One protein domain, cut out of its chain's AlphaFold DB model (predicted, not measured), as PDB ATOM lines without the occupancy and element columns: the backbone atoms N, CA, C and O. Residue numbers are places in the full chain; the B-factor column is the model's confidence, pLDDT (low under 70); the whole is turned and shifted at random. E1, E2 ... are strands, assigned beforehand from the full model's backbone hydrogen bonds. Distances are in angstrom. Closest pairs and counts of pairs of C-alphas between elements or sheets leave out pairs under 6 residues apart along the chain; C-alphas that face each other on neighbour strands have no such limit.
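This is residues 16 to 73 of the 96 residues of an uncharacterized protein of viral metagenome (UniProt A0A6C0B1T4). A single antiparallel sheet of five strands, strongly twisted and curled, makes an arch: the pair E1 and E5 forms one leg, the hairpin E3 and E4 the other, and short E2 joins them at the top. The tip of the second leg, residues 42 to 47, sticks out and stands free, and the link from E4 to E5 runs from one edge of the sheet to the other. The printed part has 58 residues, with no named helix and five named strands, E1 to E5 along the chain; the class is all strand, and the sheet's order is E4, E3, E2, E1, E5. It is only just compact, close to loose, with a radius of gyration of the C-alphas of 12.1 A and spans of 29 by 29 by 23 A.

E1, residues 16 to 24, begins at C-alpha 16 (17.292, 11.082, 3.979) and is 25.0 A long. E2 is residues 29 to 31, 6.4 A. E3, residues 36 to 43, is 22.4 A long, and E4, residues 46 to 51, is 16.5 A long. E5, residues 62 to 72, is 26.5 A long, bends by 53 degrees at residue 69 and ends at C-alpha 72 (17.045, 14.219, 9.137).

E1 and edge strand E5 are antiparallel at 158 degrees, with N 19 and O 68 2.9 A apart, within hydrogen-bond range. The hairpin E1 and E2 has N 30 and O 22 in range at 2.9 A. E3's pairing is staggered: residues 36 to 38 pair with E2, N 38 and O 29 at 2.8 A, and residues 38 to 43 with edge strand E4, N 41 and O 48 at 2.9 A. E1 to E4 form a meander, each strand the antiparallel neighbour of the one before. E3 and E5 are apart.

The C-alphas of Asp 61 and Tyr 73, the two farthest apart, are 32.8 A apart. The printed part has no cut and no long link. Residue 54 and residues 56 to 59 have pLDDT under 70.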
ATOM      1  N   ASP A  16      17.601  10.240   5.131       89.81
ATOM      2  CA  ASP A  16      17.292  11.082   3.979       89.81
ATOM      3  C   ASP A  16      16.073  10.505   3.262       89.81
ATOM      4  O   ASP A  16      16.059   9.337   2.868       89.81
ATOM      5  N   TYR A  17      15.053  11.329   3.035       89.75
ATOM      6  CA  TYR A  17      13.877  10.897   2.294       89.75
ATOM      7  C   TYR A  17      13.346  11.974   1.360       89.75
ATOM      8  O   TYR A  17      13.521  13.176   1.544       89.75
ATOM      9  N   LYS A  18      12.671  11.504   0.316       92.88
ATOM     10  CA  LYS A  18      11.914  12.333  -0.612       92.88
ATOM     11  C   LYS A  18      10.446  12.234  -0.225       92.88
ATOM     12  O   LYS A  18       9.921  11.126  -0.135       92.88
ATOM     13  N   THR A  19       9.792  13.372  -0.039       93.38
ATOM     14  CA  THR A  19       8.342  13.432   0.129       93.38
ATOM     15  C   THR A  19       7.714  14.351  -0.906       93.38
ATOM     16  O   THR A  19       8.347  15.261  -1.442       93.38
ATOM     17  N   GLU A  20       6.456  14.075  -1.204       94.50
ATOM     18  CA  GLU A  20       5.594  14.952  -1.976       94.50
ATOM     19  C   GLU A  20       4.590  15.582  -1.023       94.50
ATOM     20  O   GLU A  20       3.916  14.865  -0.268       94.50
ATOM     21  N   LEU A  21       4.525  16.912  -1.061       93.56
ATOM     22  CA  LEU A  21       3.599  17.709  -0.277       93.56
ATOM     23  C   LEU A  21       2.476  18.203  -1.185       93.56
ATOM     24  O   LEU A  21       2.717  18.814  -2.229       93.56
ATOM     25  N   PHE A  22       1.239  17.945  -0.770       93.88
ATOM     26  CA  PHE A  22       0.044  18.444  -1.439       93.88
ATOM     27  C   PHE A  22      -0.633  19.491  -0.567       93.88
ATOM     28  O   PHE A  22      -1.153  19.175   0.503       93.88
ATOM     29  N   TRP A  23      -0.633  20.730  -1.039       93.75
ATOM     30  CA  TRP A  23      -1.257  21.864  -0.376       93.75
ATOM     31  C   TRP A  23      -2.726  21.923  -0.767       93.75
ATOM     32  O   TRP A  23      -3.069  22.091  -1.940       93.75
ATOM     33  N   CYS A  24      -3.587  21.750   0.222       92.25
ATOM     34  CA  CYS A  24      -5.025  21.663   0.064       92.25
ATOM     35  C   CYS A  24      -5.693  23.029   0.285       92.25
ATOM     36  O   CYS A  24      -5.211  23.873   1.042       92.25
ATOM     37  N   SER A  25      -6.836  23.241  -0.365       92.81
ATOM     38  CA  SER A  25      -7.643  24.469  -0.268       92.81
ATOM     39  C   SER A  25      -8.127  24.815   1.146       92.81
ATOM     40  O   SER A  25      -8.413  25.974   1.441       92.81
ATOM     41  N   ASP A  26      -8.205  23.826   2.034       90.44
ATOM     42  CA  ASP A  26      -8.601  23.969   3.437       90.44
ATOM     43  C   ASP A  26      -7.436  24.375   4.363       90.44
ATOM     44  O   ASP A  26      -7.603  24.445   5.585       90.44
ATOM     45  N   GLY A  27      -6.261  24.658   3.790       89.31
ATOM     46  CA  GLY A  27      -5.058  25.078   4.508       89.31
ATOM     47  C   GLY A  27      -4.257  23.929   5.122       89.31
ATOM     48  O   GLY A  27      -3.299  24.181   5.855       89.31
ATOM     49  N   TRP A  28      -4.631  22.678   4.850       92.12
ATOM     50  CA  TRP A  28      -3.852  21.510   5.245       92.12
ATOM     51  C   TRP A  28      -2.850  21.110   4.163       92.12
ATOM     52  O   TRP A  28      -3.048  21.339   2.974       92.12
ATOM     53  N   VAL A  29      -1.781  20.451   4.584       92.25
ATOM     54  CA  VAL A  29      -0.746  19.890   3.720       92.25
ATOM     55  C   VAL A  29      -0.697  18.397   3.952       92.25
ATOM     56  O   VAL A  29      -0.502  17.959   5.084       92.25
ATOM     57  N   TYR A  30      -0.888  17.612   2.898       91.06
ATOM     58  CA  TYR A  30      -0.708  16.169   2.958       91.06
ATOM     59  C   TYR A  30       0.726  15.791   2.603       91.06
ATOM     60  O   TYR A  30       1.208  16.130   1.525       91.06
ATOM     61  N   ASP A  31       1.374  15.062   3.504       91.12
ATOM     62  CA  ASP A  31       2.706  14.495   3.337       91.12
ATOM     63  C   ASP A  31       2.571  13.020   2.946       91.12
ATOM     64  O   ASP A  31       2.082  12.190   3.717       91.12
ATOM     65  N   THR A  32       2.997  12.685   1.731       90.12
ATOM     66  CA  THR A  32       2.880  11.320   1.190       90.12
ATOM     67  C   THR A  32       3.798  10.306   1.862       90.12
ATOM     68  O   THR A  32       3.464   9.119   1.897       90.12
ATOM     69  N   PHE A  33       4.934  10.751   2.402       87.62
ATOM     70  CA  PHE A  33       5.892   9.880   3.075       87.62
ATOM     71  C   PHE A  33       5.359   9.448   4.440       87.62
ATOM     72  O   PHE A  33       5.250   8.253   4.718       87.62
ATOM     73  N   THR A  34       4.957  10.416   5.270       85.75
ATOM     74  CA  THR A  34       4.408  10.120   6.606       85.75
ATOM     75  C   THR A  34       2.930   9.734   6.578       85.75
ATOM     76  O   THR A  34       2.422   9.170   7.545       85.75
ATOM     77  N   LYS A  35       2.248   9.973   5.450       87.38
ATOM     78  CA  LYS A  35       0.805   9.769   5.255       87.38
ATOM     79  C   LYS A  35      -0.044  10.554   6.255       87.38
ATOM     80  O   LYS A  35      -1.134  10.102   6.611       87.38
ATOM     81  N   THR A  36       0.422  11.725   6.683       88.00
ATOM     82  CA  THR A  36      -0.316  12.601   7.601       88.00
ATOM     83  C   THR A  36      -0.684  13.924   6.940       88.00
ATOM     84  O   THR A  36      -0.079  14.339   5.949       88.00
ATOM     85  N   ARG A  37      -1.728  14.579   7.464       88.88
ATOM     86  CA  ARG A  37      -2.095  15.946   7.082       88.88
ATOM     87  C   ARG A  37      -1.710  16.885   8.205       88.88
ATOM     88  O   ARG A  37      -2.092  16.652   9.347       88.88
ATOM     89  N   ARG A  38      -0.972  17.944   7.886       90.25
ATOM     90  CA  ARG A  38      -0.540  18.958   8.851       90.25
ATOM     91  C   ARG A  38      -0.974  20.340   8.408       90.25
ATOM     92  O   ARG A  38      -1.010  20.618   7.215       90.25
ATOM     93  N   ARG A  39      -1.288  21.218   9.352       88.44
ATOM     94  CA  ARG A  39      -1.450  22.648   9.090       88.44
ATOM     95  C   ARG A  39      -0.461  23.433   9.924       88.44
ATOM     96  O   ARG A  39      -0.210  23.111  11.086       88.44
ATOM     97  N   TYR A  40       0.070  24.476   9.312       85.88
ATOM     98  CA  TYR A  40       1.069  25.346   9.904       85.88
ATOM     99  C   TYR A  40       0.401  26.679  10.213       85.88
ATOM    100  O   TYR A  40      -0.236  27.274   9.344       85.88
ATOM    101  N   LYS A  41       0.496  27.128  11.462       84.69
ATOM    102  CA  LYS A  41      -0.098  28.387  11.915       84.69
ATOM    103  C   LYS A  41       0.966  29.246  12.566       84.69
ATOM    104  O   LYS A  41       1.752  28.758  13.373       84.69
ATOM    105  N   THR A  42       0.931  30.532  12.266       83.75
ATOM    106  CA  THR A  42       1.702  31.554  12.971       83.75
ATOM    107  C   THR A  42       0.737  32.403  13.786       83.75
ATOM    108  O   THR A  42      -0.164  33.013  13.209       83.75
ATOM    109  N   ASP A  43       0.904  32.428  15.106       83.12
ATOM    110  CA  ASP A  43       0.161  33.311  16.009       83.12
ATOM    111  C   ASP A  43       1.142  34.290  16.660       83.12
ATOM    112  O   ASP A  43       1.904  33.938  17.565       83.12
ATOM    113  N   GLY A  44       1.221  35.501  16.101       84.31
ATOM    114  CA  GLY A  44       2.284  36.453  16.420       84.31
ATOM    115  C   GLY A  44       3.669  35.869  16.123       84.31
ATOM    116  O   GLY A  44       3.994  35.601  14.968       84.31
ATOM    117  N   ASN A  45       4.466  35.655  17.174       77.38
ATOM    118  CA  ASN A  45       5.820  35.093  17.091       77.38
ATOM    119  C   ASN A  45       5.869  33.566  17.287       77.38
ATOM    120  O   ASN A  45       6.951  32.981  17.256       77.38
ATOM    121  N   LEU A  46       4.727  32.911  17.520       72.75
ATOM    122  CA  LEU A  46       4.665  31.475  17.776       72.75
ATOM    123  C   LEU A  46       4.318  30.717  16.496       72.75
ATOM    124  O   LEU A  46       3.272  30.941  15.886       72.75
ATOM    125  N   PHE A  47       5.186  29.782  16.116       76.06
ATOM    126  CA  PHE A  47       4.927  28.827  15.046       76.06
ATOM    127  C   PHE A  47       4.365  27.532  15.631       76.06
ATOM    128  O   PHE A  47       5.006  26.886  16.457       76.06
ATOM    129  N   ASN A  48       3.171  27.146  15.186       81.06
ATOM    130  CA  ASN A  48       2.460  25.960  15.641       81.06
ATOM    131  C   ASN A  48       2.217  25.000  14.474       81.06
ATOM    132  O   ASN A  48       1.833  25.414  13.376       81.06
ATOM    133  N   ILE A  49       2.383  23.706  14.743       86.38
ATOM    134  CA  ILE A  49       2.075  22.621  13.812       86.38
ATOM    135  C   ILE A  49       0.935  21.808  14.410       86.38
ATOM    136  O   ILE A  49       1.007  21.383  15.560       86.38
ATOM    137  N   GLU A  50      -0.106  21.575  13.625       87.88
ATOM    138  CA  GLU A  50      -1.225  20.728  14.019       87.88
ATOM    139  C   GLU A  50      -1.371  19.586  13.018       87.88
ATOM    140  O   GLU A  50      -1.311  19.824  11.815       87.88
ATOM    141  N   GLU A  51      -1.551  18.358  13.507       88.56
ATOM    142  CA  GLU A  51      -1.714  17.154  12.687       88.56
ATOM    143  C   GLU A  51      -3.161  16.646  12.768       88.56
ATOM    144  O   GLU A  51      -3.748  16.569  13.848       88.56
ATOM    145  N   GLU A  52      -3.758  16.332  11.616       85.31
ATOM    146  CA  GLU A  52      -5.132  15.841  11.530       85.31
ATOM    147  C   GLU A  52      -5.198  14.400  12.058       85.31
ATOM    148  O   GLU A  52      -4.391  13.560  11.644       85.31
ATOM    149  N   PRO A  53      -6.171  14.063  12.925       78.56
ATOM    150  CA  PRO A  53      -6.350  12.692  13.381       78.56
ATOM    151  C   PRO A  53      -6.509  11.720  12.205       78.56
ATOM    152  O   PRO A  53      -7.349  11.912  11.324       78.56
ATOM    153  N   THR A  54      -5.764  10.614  12.235       68.88
ATOM    154  CA  THR A  54      -5.747   9.578  11.181       68.88
ATOM    155  C   THR A  54      -7.110   8.934  10.921       68.88
ATOM    156  O   THR A  54      -7.332   8.350   9.865       68.88
ATOM    157  N   THR A  55      -8.049   9.042  11.860       70.38
ATOM    158  CA  THR A  55      -9.417   8.524  11.719       70.38
ATOM    159  C   THR A  55     -10.304   9.376  10.815       70.38
ATOM    160  O   THR A  55     -11.411   8.949  10.482       70.38
ATOM    161  N   ARG A  56      -9.862  10.578  10.423       59.97
ATOM    162  CA  ARG A  56     -10.702  11.558   9.733       59.97
ATOM    163  C   ARG A  56      -9.947  12.319   8.643       59.97
ATOM    164  O   ARG A  56     -10.035  13.534   8.561       59.97
ATOM    165  N   THR A  57      -9.239  11.600   7.778       61.22
ATOM    166  CA  THR A  57      -8.572  12.204   6.618       61.22
ATOM    167  C   THR A  57      -9.594  12.474   5.508       61.22
ATOM    168  O   THR A  57      -9.948  11.568   4.752       61.22
ATOM    169  N   SER A  58     -10.104  13.704   5.407       66.75
ATOM    170  CA  SER A  58     -10.902  14.139   4.251       66.75
ATOM    171  C   SER A  58     -10.043  14.974   3.312       66.75
ATOM    172  O   SER A  58      -9.674  16.091   3.656       66.75
ATOM    173  N   PHE A  59      -9.735  14.462   2.125       68.56
ATOM    174  CA  PHE A  59      -8.956  15.214   1.144       68.56
ATOM    175  C   PHE A  59      -9.827  16.293   0.498       68.56
ATOM    176  O   PHE A  59     -10.765  15.972  -0.235       68.56
ATOM    177  N   SER A  60      -9.529  17.564   0.781       82.94
ATOM    178  CA  SER A  60     -10.017  18.662  -0.052       82.94
ATOM    179  C   SER A  60      -9.218  18.723  -1.361       82.94
ATOM    180  O   SER A  60      -8.285  17.945  -1.586       82.94
ATOM    181  N   ASP A  61      -9.609  19.617  -2.261       91.19
ATOM    182  CA  ASP A  61      -8.923  19.818  -3.528       91.19
ATOM    183  C   ASP A  61      -7.479  20.306  -3.332       91.19
ATOM    184  O   ASP A  61      -7.184  21.192  -2.526       91.19
ATOM    185  N   VAL A  62      -6.569  19.693  -4.091       92.12
ATOM    186  CA  VAL A  62      -5.152  20.052  -4.125       92.12
ATOM    187  C   VAL A  62      -4.983  21.304  -4.979       92.12
ATOM    188  O   VAL A  62      -5.328  21.309  -6.159       92.12
ATOM    189  N   GLN A  63      -4.421  22.347  -4.378       94.56
ATOM    190  CA  GLN A  63      -4.136  23.630  -5.018       94.56
ATOM    191  C   GLN A  63      -2.701  23.698  -5.543       94.56
ATOM    192  O   GLN A  63      -2.447  24.269  -6.601       94.56
ATOM    193  N   TYR A  64      -1.757  23.105  -4.810       94.06
ATOM    194  CA  TYR A  64      -0.343  23.120  -5.162       94.06
ATOM    195  C   TYR A  64       0.342  21.815  -4.747       94.06
ATOM    196  O   TYR A  64      -0.035  21.176  -3.764       94.06
ATOM    197  N   HIS A  65       1.340  21.409  -5.525       93.94
ATOM    198  CA  HIS A  65       2.129  20.199  -5.321       93.94
ATOM    199  C   HIS A  65       3.604  20.556  -5.386       93.94
ATOM    200  O   HIS A  65       4.031  21.279  -6.285       93.94
ATOM    201  N   GLU A  66       4.373  20.013  -4.453       95.06
ATOM    202  CA  GLU A  66       5.820  20.144  -4.465       95.06
ATOM    203  C   GLU A  66       6.518  18.865  -4.021       95.06
ATOM    204  O   GLU A  66       5.968  18.015  -3.319       95.06
ATOM    205  N   ILE A  67       7.771  18.755  -4.445       95.50
ATOM    206  CA  ILE A  67       8.657  17.649  -4.118       95.50
ATOM    207  C   ILE A  67       9.744  18.188  -3.198       95.50
ATOM    208  O   ILE A  67      10.515  19.062  -3.593       95.50
ATOM    209  N   VAL A  68       9.828  17.628  -1.995       92.12
ATOM    210  CA  VAL A  68      10.770  18.046  -0.958       92.12
ATOM    211  C   VAL A  68      11.740  16.911  -0.655       92.12
ATOM    212  O   VAL A  68      11.344  15.760  -0.458       92.12
ATOM    213  N   PHE A  69      13.025  17.245  -0.610       91.06
ATOM    214  CA  PHE A  69      14.083  16.357  -0.140       91.06
ATOM    215  C   PHE A  69      14.413  16.746   1.298       91.06
ATOM    216  O   PHE A  69      14.796  17.886   1.559       91.06
ATOM    217  N   VAL A  70      14.214  15.817   2.226       85.81
ATOM    218  CA  VAL A  70      14.379  16.035   3.660       85.81
ATOM    219  C   VAL A  70      15.578  15.245   4.152       85.81
ATOM    220  O   VAL A  70      15.637  14.031   3.977       85.81
ATOM    221  N   THR A  71      16.486  15.945   4.825       85.56
ATOM    222  CA  THR A  71      17.619  15.361   5.541       85.56
ATOM    223  C   THR A  71      17.362  15.460   7.035       85.56
ATOM    224  O   THR A  71      17.224  16.553   7.592       85.56
ATOM    225  N   VAL A  72      17.288  14.313   7.700       83.25
ATOM    226  CA  VAL A  72      17.045  14.219   9.137       83.25
ATOM    227  C   VAL A  72      18.380  14.119   9.855       83.25
ATOM    228  O   VAL A  72      19.168  13.206   9.620       83.25
ATOM    229  N   TYR A  73      18.614  15.038  10.786       77.62
ATOM    230  CA  TYR A  73      19.792  15.020  11.656       77.62
ATOM    231  C   TYR A  73      19.493  14.418  13.036       77.62
ATOM    232  O   TYR A  73      20.391  13.899  13.692       77.62
TER     233      TYR A  73